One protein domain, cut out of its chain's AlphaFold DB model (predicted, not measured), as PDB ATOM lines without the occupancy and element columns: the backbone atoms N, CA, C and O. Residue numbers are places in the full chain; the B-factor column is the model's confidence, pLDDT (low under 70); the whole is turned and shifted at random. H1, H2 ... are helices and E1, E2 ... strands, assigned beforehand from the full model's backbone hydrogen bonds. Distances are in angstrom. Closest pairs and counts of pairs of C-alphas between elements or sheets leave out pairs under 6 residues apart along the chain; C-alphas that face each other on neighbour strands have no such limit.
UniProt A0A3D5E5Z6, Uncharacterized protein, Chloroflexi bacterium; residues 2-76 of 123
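What this domain is: This is residues 2 to 76 of the 123 residues of an uncharacterized protein of Chloroflexi bacterium (UniProt A0A3D5E5Z6). Two small strand hairpins follow each other toward one end of an elongated model, with the hairpin E3 and E4 at the tip; the long helix H2 reaches toward the other end, and the short helix H1 sits in the middle, about perpendicular to H2. The 75 printed residues have two named helices and four named strands, in the order H1, E1, E2, E3, E4, H2: a mixed class, with two antiparallel sheets, E1 - E2 and E3 - E4. The whole is only just loose, close to compact, with a radius of gyration of the C-alphas of 13.7 A and spans of 41 by 27 by 21 A.

How they stand to each other: Look first at the hairpin of E3, residues 41 to 44, and E4, residues 47 to 50, antiparallel at 136 degrees; N 42 and O 49 are within hydrogen-bond range at 2.9 A. E2, residues 36 to 38, runs on into E3 across a break of 2 residues, at 69 degrees. E2 forms an antiparallel hairpin with E1, residues 23 to 25, where N 24 and O 37 are 2.8 A apart. H1, residues 10 to 17, is near E1, with 6 pairs of C-alphas within 10 A. H2, residues 58 to 74, touches H1 with residues 61 to 65 alone, about perpendicular at 88 degrees; the closest C-alphas, of Ile 10 and Leu 61, are 6.0 A apart. H2 is apart from E1, E2 and E3. Every O i to N i+4 pair of H2 is within hydrogen-bond range, and 3 of 4 in H1.

Where its parts are: Find C-alpha 10 at (286.603, 194.364, 278.786); H1 runs 10.9 A from there. E1 spans 7.2 A, E2 7.0 A, E3 9.5 A and E4 10.0 A. H2 covers 24.0 A, from C-alpha 58 at (282.707, 201.137, 282.900) to C-alpha 74 at (293.791, 181.932, 292.088).

The domain as a whole: The two C-alphas farthest apart, of Lys 47 and Glu 76, are 41.2 A apart. The printed part has no cut and no long link, and no printed residue is under 70 in pLDDT.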
ATOM      1  N   ASP A   2     293.393 185.566 276.380       95.19
ATOM      2  CA  ASP A   2     294.654 185.018 275.867       95.19
ATOM      3  C   ASP A   2     294.517 183.524 275.502       95.19
ATOM      4  O   ASP A   2     293.483 182.895 275.743       95.19
ATOM      5  N   ASN A   3     295.575 182.930 274.941       93.25
ATOM      6  CA  ASN A   3     295.586 181.513 274.550       93.25
ATOM      7  C   ASN A   3     295.409 180.540 275.733       93.25
ATOM      8  O   ASN A   3     295.161 179.357 275.513       93.25
ATOM      9  N   ASN A   4     295.528 181.019 276.975       91.19
ATOM     10  CA  ASN A   4     295.342 180.232 278.190       91.19
ATOM     11  C   ASN A   4     293.937 180.411 278.790       91.19
ATOM     12  O   ASN A   4     293.645 179.822 279.832       91.19
ATOM     13  N   GLY A   5     293.078 181.220 278.161       94.31
ATOM     14  CA  GLY A   5     291.735 181.534 278.641       94.31
ATOM     15  C   GLY A   5     291.688 182.638 279.701       94.31
ATOM     16  O   GLY A   5     290.643 182.841 280.317       94.31
ATOM     17  N   ARG A   6     292.786 183.369 279.938       97.06
ATOM     18  CA  ARG A   6     292.781 184.513 280.858       97.06
ATOM     19  C   ARG A   6     292.125 185.709 280.183       97.06
ATOM     20  O   ARG A   6     292.417 186.031 279.031       97.06
ATOM     21  N   TYR A   7     291.259 186.404 280.909       98.25
ATOM     22  CA  TYR A   7     290.641 187.626 280.409       98.25
ATOM     23  C   TYR A   7     291.695 188.734 280.346       98.25
ATOM     24  O   TYR A   7     292.460 188.957 281.289       98.25
ATOM     25  N   THR A   8     291.740 189.429 279.219       97.75
ATOM     26  CA  THR A   8     292.751 190.451 278.914       97.75
ATOM     27  C   THR A   8     292.141 191.824 278.684       97.75
ATOM     28  O   THR A   8     292.846 192.825 278.765       97.75
ATOM     29  N   HIS A   9     290.840 191.877 278.407       98.06
ATOM     30  CA  HIS A   9     290.171 193.084 277.955       98.06
ATOM     31  C   HIS A   9     288.682 193.082 278.343       98.06
ATOM     32  O   HIS A   9     288.098 192.016 278.517       98.06
ATOM     33  N   ILE A  10     288.039 194.255 278.439       98.06
ATOM     34  CA  ILE A  10     286.603 194.364 278.786       98.06
ATOM     35  C   ILE A  10     285.686 193.685 277.758       98.06
ATOM     36  O   ILE A  10     284.600 193.227 278.099       98.06
ATOM     37  N   GLU A  11     286.144 193.561 276.511       97.88
ATOM     38  CA  GLU A  11     285.449 192.797 275.468       97.88
ATOM     39  C   GLU A  11     285.271 191.328 275.865       97.88
ATOM     40  O   GLU A  11     284.217 190.762 275.604       97.88
ATOM     41  N   ASP A  12     286.241 190.739 276.574       98.06
ATOM     42  CA  ASP A  12     286.146 189.358 277.059       98.06
ATOM     43  C   ASP A  12     285.003 189.185 278.067       98.06
ATOM     44  O   ASP A  12     284.378 188.129 278.126       98.06
ATOM     45  N   VAL A  13     284.701 190.230 278.842       98.19
ATOM     46  CA  VAL A  13     283.539 190.255 279.736       98.19
ATOM     47  C   VAL A  13     282.259 190.398 278.917       98.19
ATOM     48  O   VAL A  13     281.337 189.604 279.082       98.19
ATOM     49  N   LEU A  14     282.215 191.367 277.997       98.06
ATOM     50  CA  LEU A  14     281.030 191.691 277.194       98.06
ATOM     51  C   LEU A  14     280.511 190.503 276.370       98.06
ATOM     52  O   LEU A  14     279.304 190.264 276.346       98.06
ATOM     53  N   ILE A  15     281.403 189.731 275.738       96.56
ATOM     54  CA  ILE A  15     281.015 188.554 274.938       96.56
ATOM     55  C   ILE A  15     280.398 187.424 275.776       96.56
ATOM     56  O   ILE A  15     279.769 186.539 275.211       96.56
ATOM     57  N   ASN A  16     280.588 187.437 277.100       95.75
ATOM     58  CA  ASN A  16     280.059 186.429 278.020       95.75
ATOM     59  C   ASN A  16     278.843 186.927 278.824       95.75
ATOM     60  O   ASN A  16     278.281 186.159 279.601       95.75
ATOM     61  N   LEU A  17     278.440 188.196 278.677       96.38
ATOM     62  CA  LEU A  17     277.276 188.741 279.386       96.38
ATOM     63  C   LEU A  17     275.954 188.301 278.751       96.38
ATOM     64  O   LEU A  17     275.020 187.946 279.471       96.38
ATOM     65  N   HIS A  18     275.877 188.323 277.420       95.00
ATOM     66  CA  HIS A  18     274.681 187.977 276.656       95.00
ATOM     67  C   HIS A  18     275.057 187.251 275.363       95.00
ATOM     68  O   HIS A  18     276.135 187.478 274.808       95.00
ATOM     69  N   ASP A  19     274.139 186.422 274.871       91.31
ATOM     70  CA  ASP A  19     274.304 185.708 273.610       91.31
ATOM     71  C   ASP A  19     274.085 186.629 272.399       91.31
ATOM     72  O   ASP A  19     273.287 187.569 272.422       91.31
ATOM     73  N   GLY A  20     274.771 186.317 271.298       91.31
ATOM     74  CA  GLY A  20     274.650 187.044 270.035       91.31
ATOM     75  C   GLY A  20     275.367 188.401 270.008       91.31
ATOM     76  O   GLY A  20     276.027 188.826 270.954       91.31
ATOM     77  N   GLN A  21     275.263 189.097 268.872       93.94
ATOM     78  CA  GLN A  21     275.880 190.413 268.684       93.94
ATOM     79  C   GLN A  21     274.979 191.510 269.273       93.94
ATOM     80  O   GLN A  21     274.184 192.118 268.559       93.94
ATOM     81  N   TRP A  22     275.080 191.742 270.581       96.69
ATOM     82  CA  TRP A  22     274.268 192.731 271.305       96.69
ATOM     83  C   TRP A  22     274.972 194.086 271.519       96.69
ATOM     84  O   TRP A  22     274.350 195.062 271.940       96.69
ATOM     85  N   PHE A  23     276.266 194.176 271.224       97.62
ATOM     86  CA  PHE A  23     277.041 195.414 271.299       97.62
ATOM     87  C   PHE A  23     277.946 195.561 270.076       97.62
ATOM     88  O   PHE A  23     278.179 194.609 269.336       97.62
ATOM     89  N   SER A  24     278.495 196.749 269.863       97.38
ATOM     90  CA  SER A  24     279.527 197.007 268.861       97.38
ATOM     91  C   SER A  24     280.506 198.071 269.354       97.38
ATOM     92  O   SER A  24     280.283 198.715 270.377       97.38
ATOM     93  N   TRP A  25     281.570 198.303 268.587       98.06
ATOM     94  CA  TRP A  25     282.519 199.391 268.829       98.06
ATOM     95  C   TRP A  25     282.341 200.483 267.778       98.06
ATOM     96  O   TRP A  25     282.251 200.179 266.589       98.06
ATOM     97  N   SER A  26     282.310 201.752 268.186       97.88
ATOM     98  CA  SER A  26     282.391 202.873 267.238       97.88
ATOM     99  C   SER A  26     283.748 202.969 266.561       97.88
ATOM    100  O   SER A  26     283.819 203.385 265.411       97.88
ATOM    101  N   ASP A  27     284.800 202.577 267.277       97.75
ATOM    102  CA  ASP A  27     286.149 202.420 266.757       97.75
ATOM    103  C   ASP A  27     286.632 200.996 267.085       97.75
ATOM    104  O   ASP A  27     286.997 200.716 268.231       97.75
ATOM    105  N   PRO A  28     286.614 200.066 266.115       95.50
ATOM    106  CA  PRO A  28     286.998 198.676 266.352       95.50
ATOM    107  C   PRO A  28     288.500 198.497 266.608       95.50
ATOM    108  O   PRO A  28     288.902 197.426 267.066       95.50
ATOM    109  N   TYR A  29     289.322 199.515 266.333       96.38
ATOM    110  CA  TYR A  29     290.763 199.501 266.588       96.38
ATOM    111  C   TYR A  29     291.121 200.093 267.954       96.38
ATOM    112  O   TYR A  29     292.232 199.884 268.440       96.38
ATOM    113  N   ASN A  30     290.178 200.782 268.602       97.50
ATOM    114  CA  ASN A  30     290.333 201.359 269.931       97.50
ATOM    115  C   ASN A  30     289.162 200.949 270.833       97.50
ATOM    116  O   ASN A  30     288.243 201.726 271.100       97.50
ATOM    117  N   LYS A  31     289.190 199.703 271.306       97.56
ATOM    118  CA  LYS A  31     288.084 199.069 272.038       97.56
ATOM    119  C   LYS A  31     287.983 199.495 273.513       97.56
ATOM    120  O   LYS A  31     287.859 198.674 274.407       97.56
ATOM    121  N   VAL A  32     288.036 200.788 273.797       97.94
ATOM    122  CA  VAL A  32     287.836 201.330 275.153       97.94
ATOM    123  C   VAL A  32     286.359 201.589 275.435       97.94
ATOM    124  O   VAL A  32     285.585 201.791 274.504       97.94
ATOM    125  N   TYR A  33     285.967 201.661 276.711       98.31
ATOM    126  CA  TYR A  33     284.569 201.877 277.114       98.31
ATOM    127  C   TYR A  33     283.900 203.075 276.417       98.31
ATOM    128  O   TYR A  33     282.756 202.977 275.989       98.31
ATOM    129  N   ALA A  34     284.633 204.174 276.212       98.38
ATOM    130  CA  ALA A  34     284.139 205.359 275.503       98.38
ATOM    131  C   ALA A  34     283.671 205.085 274.056       98.38
ATOM    132  O   ALA A  34     282.869 205.844 273.518       98.38
ATOM    133  N   ASN A  35     284.156 204.006 273.436       98.31
ATOM    134  CA  ASN A  35     283.789 203.574 272.089       98.31
ATOM    135  C   ASN A  35     282.771 202.421 272.079       98.31
ATOM    136  O   ASN A  35     282.445 201.907 271.007       98.31
ATOM    137  N   LEU A  36     282.275 201.984 273.240       98.31
ATOM    138  CA  LEU A  36     281.270 200.930 273.345       98.31
ATOM    139  C   LEU A  36     279.891 201.460 272.932       98.31
ATOM    140  O   LEU A  36     279.465 202.536 273.352       98.31
ATOM    141  N   LYS A  37     279.170 200.688 272.118       98.00
ATOM    142  CA  LYS A  37     277.808 200.998 271.676       98.00
ATOM    143  C   LYS A  37     276.899 199.790 271.832       98.00
ATOM    144  O   LYS A  37     277.304 198.667 271.549       98.00
ATOM    145  N   LEU A  38     275.655 200.036 272.228       98.00
ATOM    146  CA  LEU A  38     274.602 199.029 272.171       98.00
ATOM    147  C   LEU A  38     274.190 198.835 270.708       98.00
ATOM    148  O   LEU A  38     273.982 199.818 269.994       98.00
ATOM    149  N   SER A  39     274.070 197.590 270.255       96.69
ATOM    150  CA  SER A  39     273.499 197.313 268.934       96.69
ATOM    151  C   SER A  39     271.988 197.546 268.967       96.69
ATOM    152  O   SER A  39     271.338 197.154 269.926       96.69
ATOM    153  N   GLU A  40     271.398 198.148 267.936       96.25
ATOM    154  CA  GLU A  40     269.941 198.392 267.908       96.25
ATOM    155  C   GLU A  40     269.131 197.091 267.820       96.25
ATOM    156  O   GLU A  40     268.056 196.955 268.404       96.25
ATOM    157  N   LYS A  41     269.672 196.117 267.083       95.69
ATOM    158  CA  LYS A  41     269.080 194.802 266.856       95.69
ATOM    159  C   LYS A  41     270.076 193.712 267.220       95.69
ATOM    160  O   LYS A  41     271.280 193.907 267.075       95.69
ATOM    161  N   MET A  42     269.561 192.551 267.602       94.56
ATOM    162  CA  MET A  42     270.352 191.340 267.809       94.56
ATOM    163  C   MET A  42     269.737 190.146 267.075       94.56
ATOM    164  O   MET A  42     268.531 190.104 266.831       94.56
ATOM    165  N   GLY A  43     270.577 189.185 266.693       91.62
ATOM    166  CA  GLY A  43     270.136 187.935 266.079       91.62
ATOM    167  C   GLY A  43     269.726 186.914 267.139       91.62
ATOM    168  O   GLY A  43     270.565 186.509 267.935       91.62
ATOM    169  N   VAL A  44     268.468 186.477 267.116       92.12
ATOM    170  CA  VAL A  44     267.919 185.423 267.983       92.12
ATOM    171  C   VAL A  44     267.149 184.445 267.100       92.12
ATOM    172  O   VAL A  44     266.281 184.860 266.333       92.12
ATOM    173  N   ASP A  45     267.506 183.158 267.146       91.50
ATOM    174  CA  ASP A  45     266.879 182.090 266.348       91.50
ATOM    175  C   ASP A  45     266.745 182.418 264.847       91.50
ATOM    176  O   ASP A  45     265.717 182.185 264.208       91.50
ATOM    177  N   GLY A  46     267.792 183.021 264.272       90.75
ATOM    178  CA  GLY A  46     267.829 183.404 262.857       90.75
ATOM    179  C   GLY A  46     266.984 184.631 262.492       90.75
ATOM    180  O   GLY A  46     266.831 184.927 261.308       90.75
ATOM    181  N   LYS A  47     266.444 185.362 263.475       93.75
ATOM    182  CA  LYS A  47     265.674 186.599 263.276       93.75
ATOM    183  C   LYS A  47     266.365 187.784 263.939       93.75
ATOM    184  O   LYS A  47     266.960 187.646 265.001       93.75
ATOM    185  N   LEU A  48     266.248 188.962 263.329       95.19
ATOM    186  CA  LEU A  48     266.648 190.217 263.964       95.19
ATOM    187  C   LEU A  48     265.520 190.713 264.869       95.19
ATOM    188  O   LEU A  48     264.411 190.965 264.399       95.19
ATOM    189  N   VAL A  49     265.817 190.871 266.154       94.94
ATOM    190  CA  VAL A  49     264.904 191.404 267.173       94.94
ATOM    191  C   VAL A  49     265.474 192.686 267.768       94.94
ATOM    192  O   VAL A  49     266.677 192.925 267.666       94.94
ATOM    193  N   ASP A  50     264.618 193.527 268.351       97.12
ATOM    194  CA  ASP A  50     265.073 194.674 269.144       97.12
ATOM    195  C   ASP A  50     265.973 194.209 270.277       97.12
ATOM    196  O   ASP A  50     265.679 193.213 270.938       97.12
ATOM    197  N   ASN A  51     267.079 194.921 270.472       97.06
ATOM    198  CA  ASN A  51     267.995 194.614 271.550       97.06
ATOM    199  C   ASN A  51     267.347 194.969 272.900       97.06
ATOM    200  O   ASN A  51     267.065 196.145 273.139       97.06
ATOM    201  N   PRO A  52     267.101 193.986 273.785       95.44
ATOM    202  CA  PRO A  52     266.442 194.229 275.062       95.44
ATOM    203  C   PRO A  52     267.416 194.680 276.161       95.44
ATOM    204  O   PRO A  52     266.983 194.937 277.283       95.44
ATOM    205  N   TYR A  53     268.721 194.716 275.882       96.31
ATOM    206  CA  TYR A  53     269.754 194.956 276.883       96.31
ATOM    207  C   TYR A  53     270.140 196.431 276.993       96.31
ATOM    208  O   TYR A  53     269.832 197.262 276.142       96.31
ATOM    209  N   SER A  54     270.871 196.750 278.056       96.75
ATOM    210  CA  SER A  54     271.488 198.054 278.289       96.75
ATOM    211  C   SER A  54     272.997 197.897 278.423       96.75
ATOM    212  O   SER A  54     273.477 196.847 278.848       96.75
ATOM    213  N   LEU A  55     273.754 198.950 278.110       97.56
ATOM    214  CA  LEU A  55     275.189 198.932 278.377       97.56
ATOM    215  C   LEU A  55     275.446 198.893 279.893       97.56
ATOM    216  O   LEU A  55     274.862 199.707 280.614       97.56
ATOM    217  N   PRO A  56     276.321 197.994 280.379       97.69
ATOM    218  CA  PRO A  56     276.852 198.088 281.731       97.69
ATOM    219  C   PRO A  56     277.737 199.328 281.848       97.69
ATOM    220  O   PRO A  56     278.236 199.844 280.850       97.69
ATOM    221  N   THR A  57     277.969 199.787 283.070       98.38
ATOM    222  CA  THR A  57     278.904 200.878 283.352       98.38
ATOM    223  C   THR A  57     280.361 200.440 283.172       98.38
ATOM    224  O   THR A  57     280.705 199.261 283.278       98.38
ATOM    225  N   GLU A  58     281.263 201.407 282.975       98.44
ATOM    226  CA  GLU A  58     282.707 201.137 282.900       98.44
ATOM    227  C   GLU A  58     283.224 200.457 284.170       98.44
ATOM    228  O   GLU A  58     284.047 199.540 284.118       98.44
ATOM    229  N   LYS A  59     282.697 200.878 285.323       98.50
ATOM    230  CA  LYS A  59     283.053 200.299 286.612       98.50
ATOM    231  C   LYS A  59     282.626 198.835 286.711       98.50
ATOM    232  O   LYS A  59     283.433 198.012 287.124       98.50
ATOM    233  N   GLU A  60     281.408 198.491 286.300       98.56
ATOM    234  CA  GLU A  60     280.947 197.096 286.317       98.56
ATOM    235  C   GLU A  60     281.812 196.204 285.422       98.56
ATOM    236  O   GLU A  60     282.188 195.106 285.830       98.56
ATOM    237  N   LEU A  61     282.193 196.687 284.235       98.50
ATOM    238  CA  LEU A  61     283.058 195.930 283.326       98.50
ATOM    239  C   LEU A  61     284.479 195.755 283.864       98.50
ATOM    240  O   LEU A  61     285.049 194.671 283.745       98.50
ATOM    241  N   THR A  62     285.059 196.802 284.446       98.31
ATOM    242  CA  THR A  62     286.423 196.745 284.992       98.31
ATOM    243  C   THR A  62     286.491 195.927 286.283       98.31
ATOM    244  O   THR A  62     287.418 195.129 286.432       98.31
ATOM    245  N   ASP A  63     285.486 196.018 287.160       98.69
ATOM    246  CA  ASP A  63     285.364 195.165 288.347       98.69
ATOM    247  C   ASP A  63     285.175 193.690 287.952       98.69
ATOM    248  O   ASP A  63     285.843 192.808 288.498       98.69
ATOM    249  N   ALA A  64     284.308 193.405 286.974       98.44
ATOM    250  CA  ALA A  64     284.105 192.050 286.467       98.44
ATOM    251  C   ALA A  64     285.379 191.489 285.817       98.44
ATOM    252  O   ALA A  64     285.746 190.345 286.081       98.44
ATOM    253  N   LEU A  65     286.091 192.291 285.017       98.56
ATOM    254  CA  LEU A  65     287.372 191.904 284.425       98.56
ATOM    255  C   LEU A  65     288.407 191.575 285.508       98.56
ATOM    256  O   LEU A  65     289.032 190.515 285.453       98.56
ATOM    257  N   ALA A  66     288.558 192.447 286.508       98.56
ATOM    258  CA  ALA A  66     289.477 192.234 287.622       98.56
ATOM    259  C   ALA A  66     289.120 190.969 288.412       98.56
ATOM    260  O   ALA A  66     290.006 190.188 288.761       98.56
ATOM    261  N   LYS A  67     287.825 190.718 288.638       98.31
ATOM    262  CA  LYS A  67     287.348 189.487 289.271       98.31
ATOM    263  C   LYS A  67     287.703 188.248 288.450       98.31
ATOM    264  O   LYS A  67     288.253 187.308 289.011       98.31
ATOM    265  N   GLN A  68     287.434 188.242 287.146       98.31
ATOM    266  CA  GLN A  68     287.747 187.095 286.285       98.31
ATOM    267  C   GLN A  68     289.252 186.817 286.226       98.31
ATOM    268  O   GLN A  68     289.684 185.666 286.242       98.31
ATOM    269  N   GLN A  69     290.068 187.871 286.209       98.06
ATOM    270  CA  GLN A  69     291.519 187.751 286.296       98.06
ATOM    271  C   GLN A  69     291.967 187.170 287.639       98.06
ATOM    272  O   GLN A  69     292.757 186.230 287.653       98.06
ATOM    273  N   ALA A  70     291.426 187.667 288.753       97.75
ATOM    274  CA  ALA A  70     291.736 187.153 290.082       97.75
ATOM    275  C   ALA A  70     291.307 185.686 290.252       97.75
ATOM    276  O   ALA A  70     292.083 184.883 290.767       97.75
ATOM    277  N   ASP A  71     290.116 185.314 289.777       96.44
ATOM    278  CA  ASP A  71     289.616 183.936 289.813       96.44
ATOM    279  C   ASP A  71     290.495 183.011 288.949       96.44
ATOM    280  O   ASP A  71     290.841 181.899 289.363       96.44
ATOM    281  N   PHE A  72     290.929 183.480 287.772       96.25
ATOM    282  CA  PHE A  72     291.887 182.756 286.941       96.25
ATOM    283  C   PHE A  72     293.215 182.567 287.680       96.25
ATOM    284  O   PHE A  72     293.690 181.434 287.792       96.25
ATOM    285  N   ASP A  73     293.805 183.638 288.206       95.31
ATOM    286  CA  ASP A  73     295.114 183.635 288.865       95.31
ATOM    287  C   ASP A  73     295.093 182.792 290.162       95.31
ATOM    288  O   ASP A  73     296.018 182.022 290.419       95.31
ATOM    289  N   ALA A  74     293.984 182.788 290.912       95.38
ATOM    290  CA  ALA A  74     293.791 181.932 292.088       95.38
ATOM    291  C   ALA A  74     293.839 180.425 291.767       95.38
ATOM    292  O   ALA A  74     294.182 179.604 292.621       95.38
ATOM    293  N   LEU A  75     293.527 180.037 290.527       95.56
ATOM    294  CA  LEU A  75     293.573 178.650 290.056       95.56
ATOM    295  C   LEU A  75     294.900 178.274 289.373       95.56
ATOM    296  O   LEU A  75     295.040 177.148 288.883       95.56
ATOM    297  N   GLU A  76     295.897 179.163 289.367       95.25
ATOM    298  CA  GLU A  76     297.188 178.931 288.707       95.25
ATOM    299  C   GLU A  76     297.905 177.684 289.240       95.25
ATOM    300  O   GLU A  76     298.407 176.870 288.461       95.25
TER     301      GLU A  76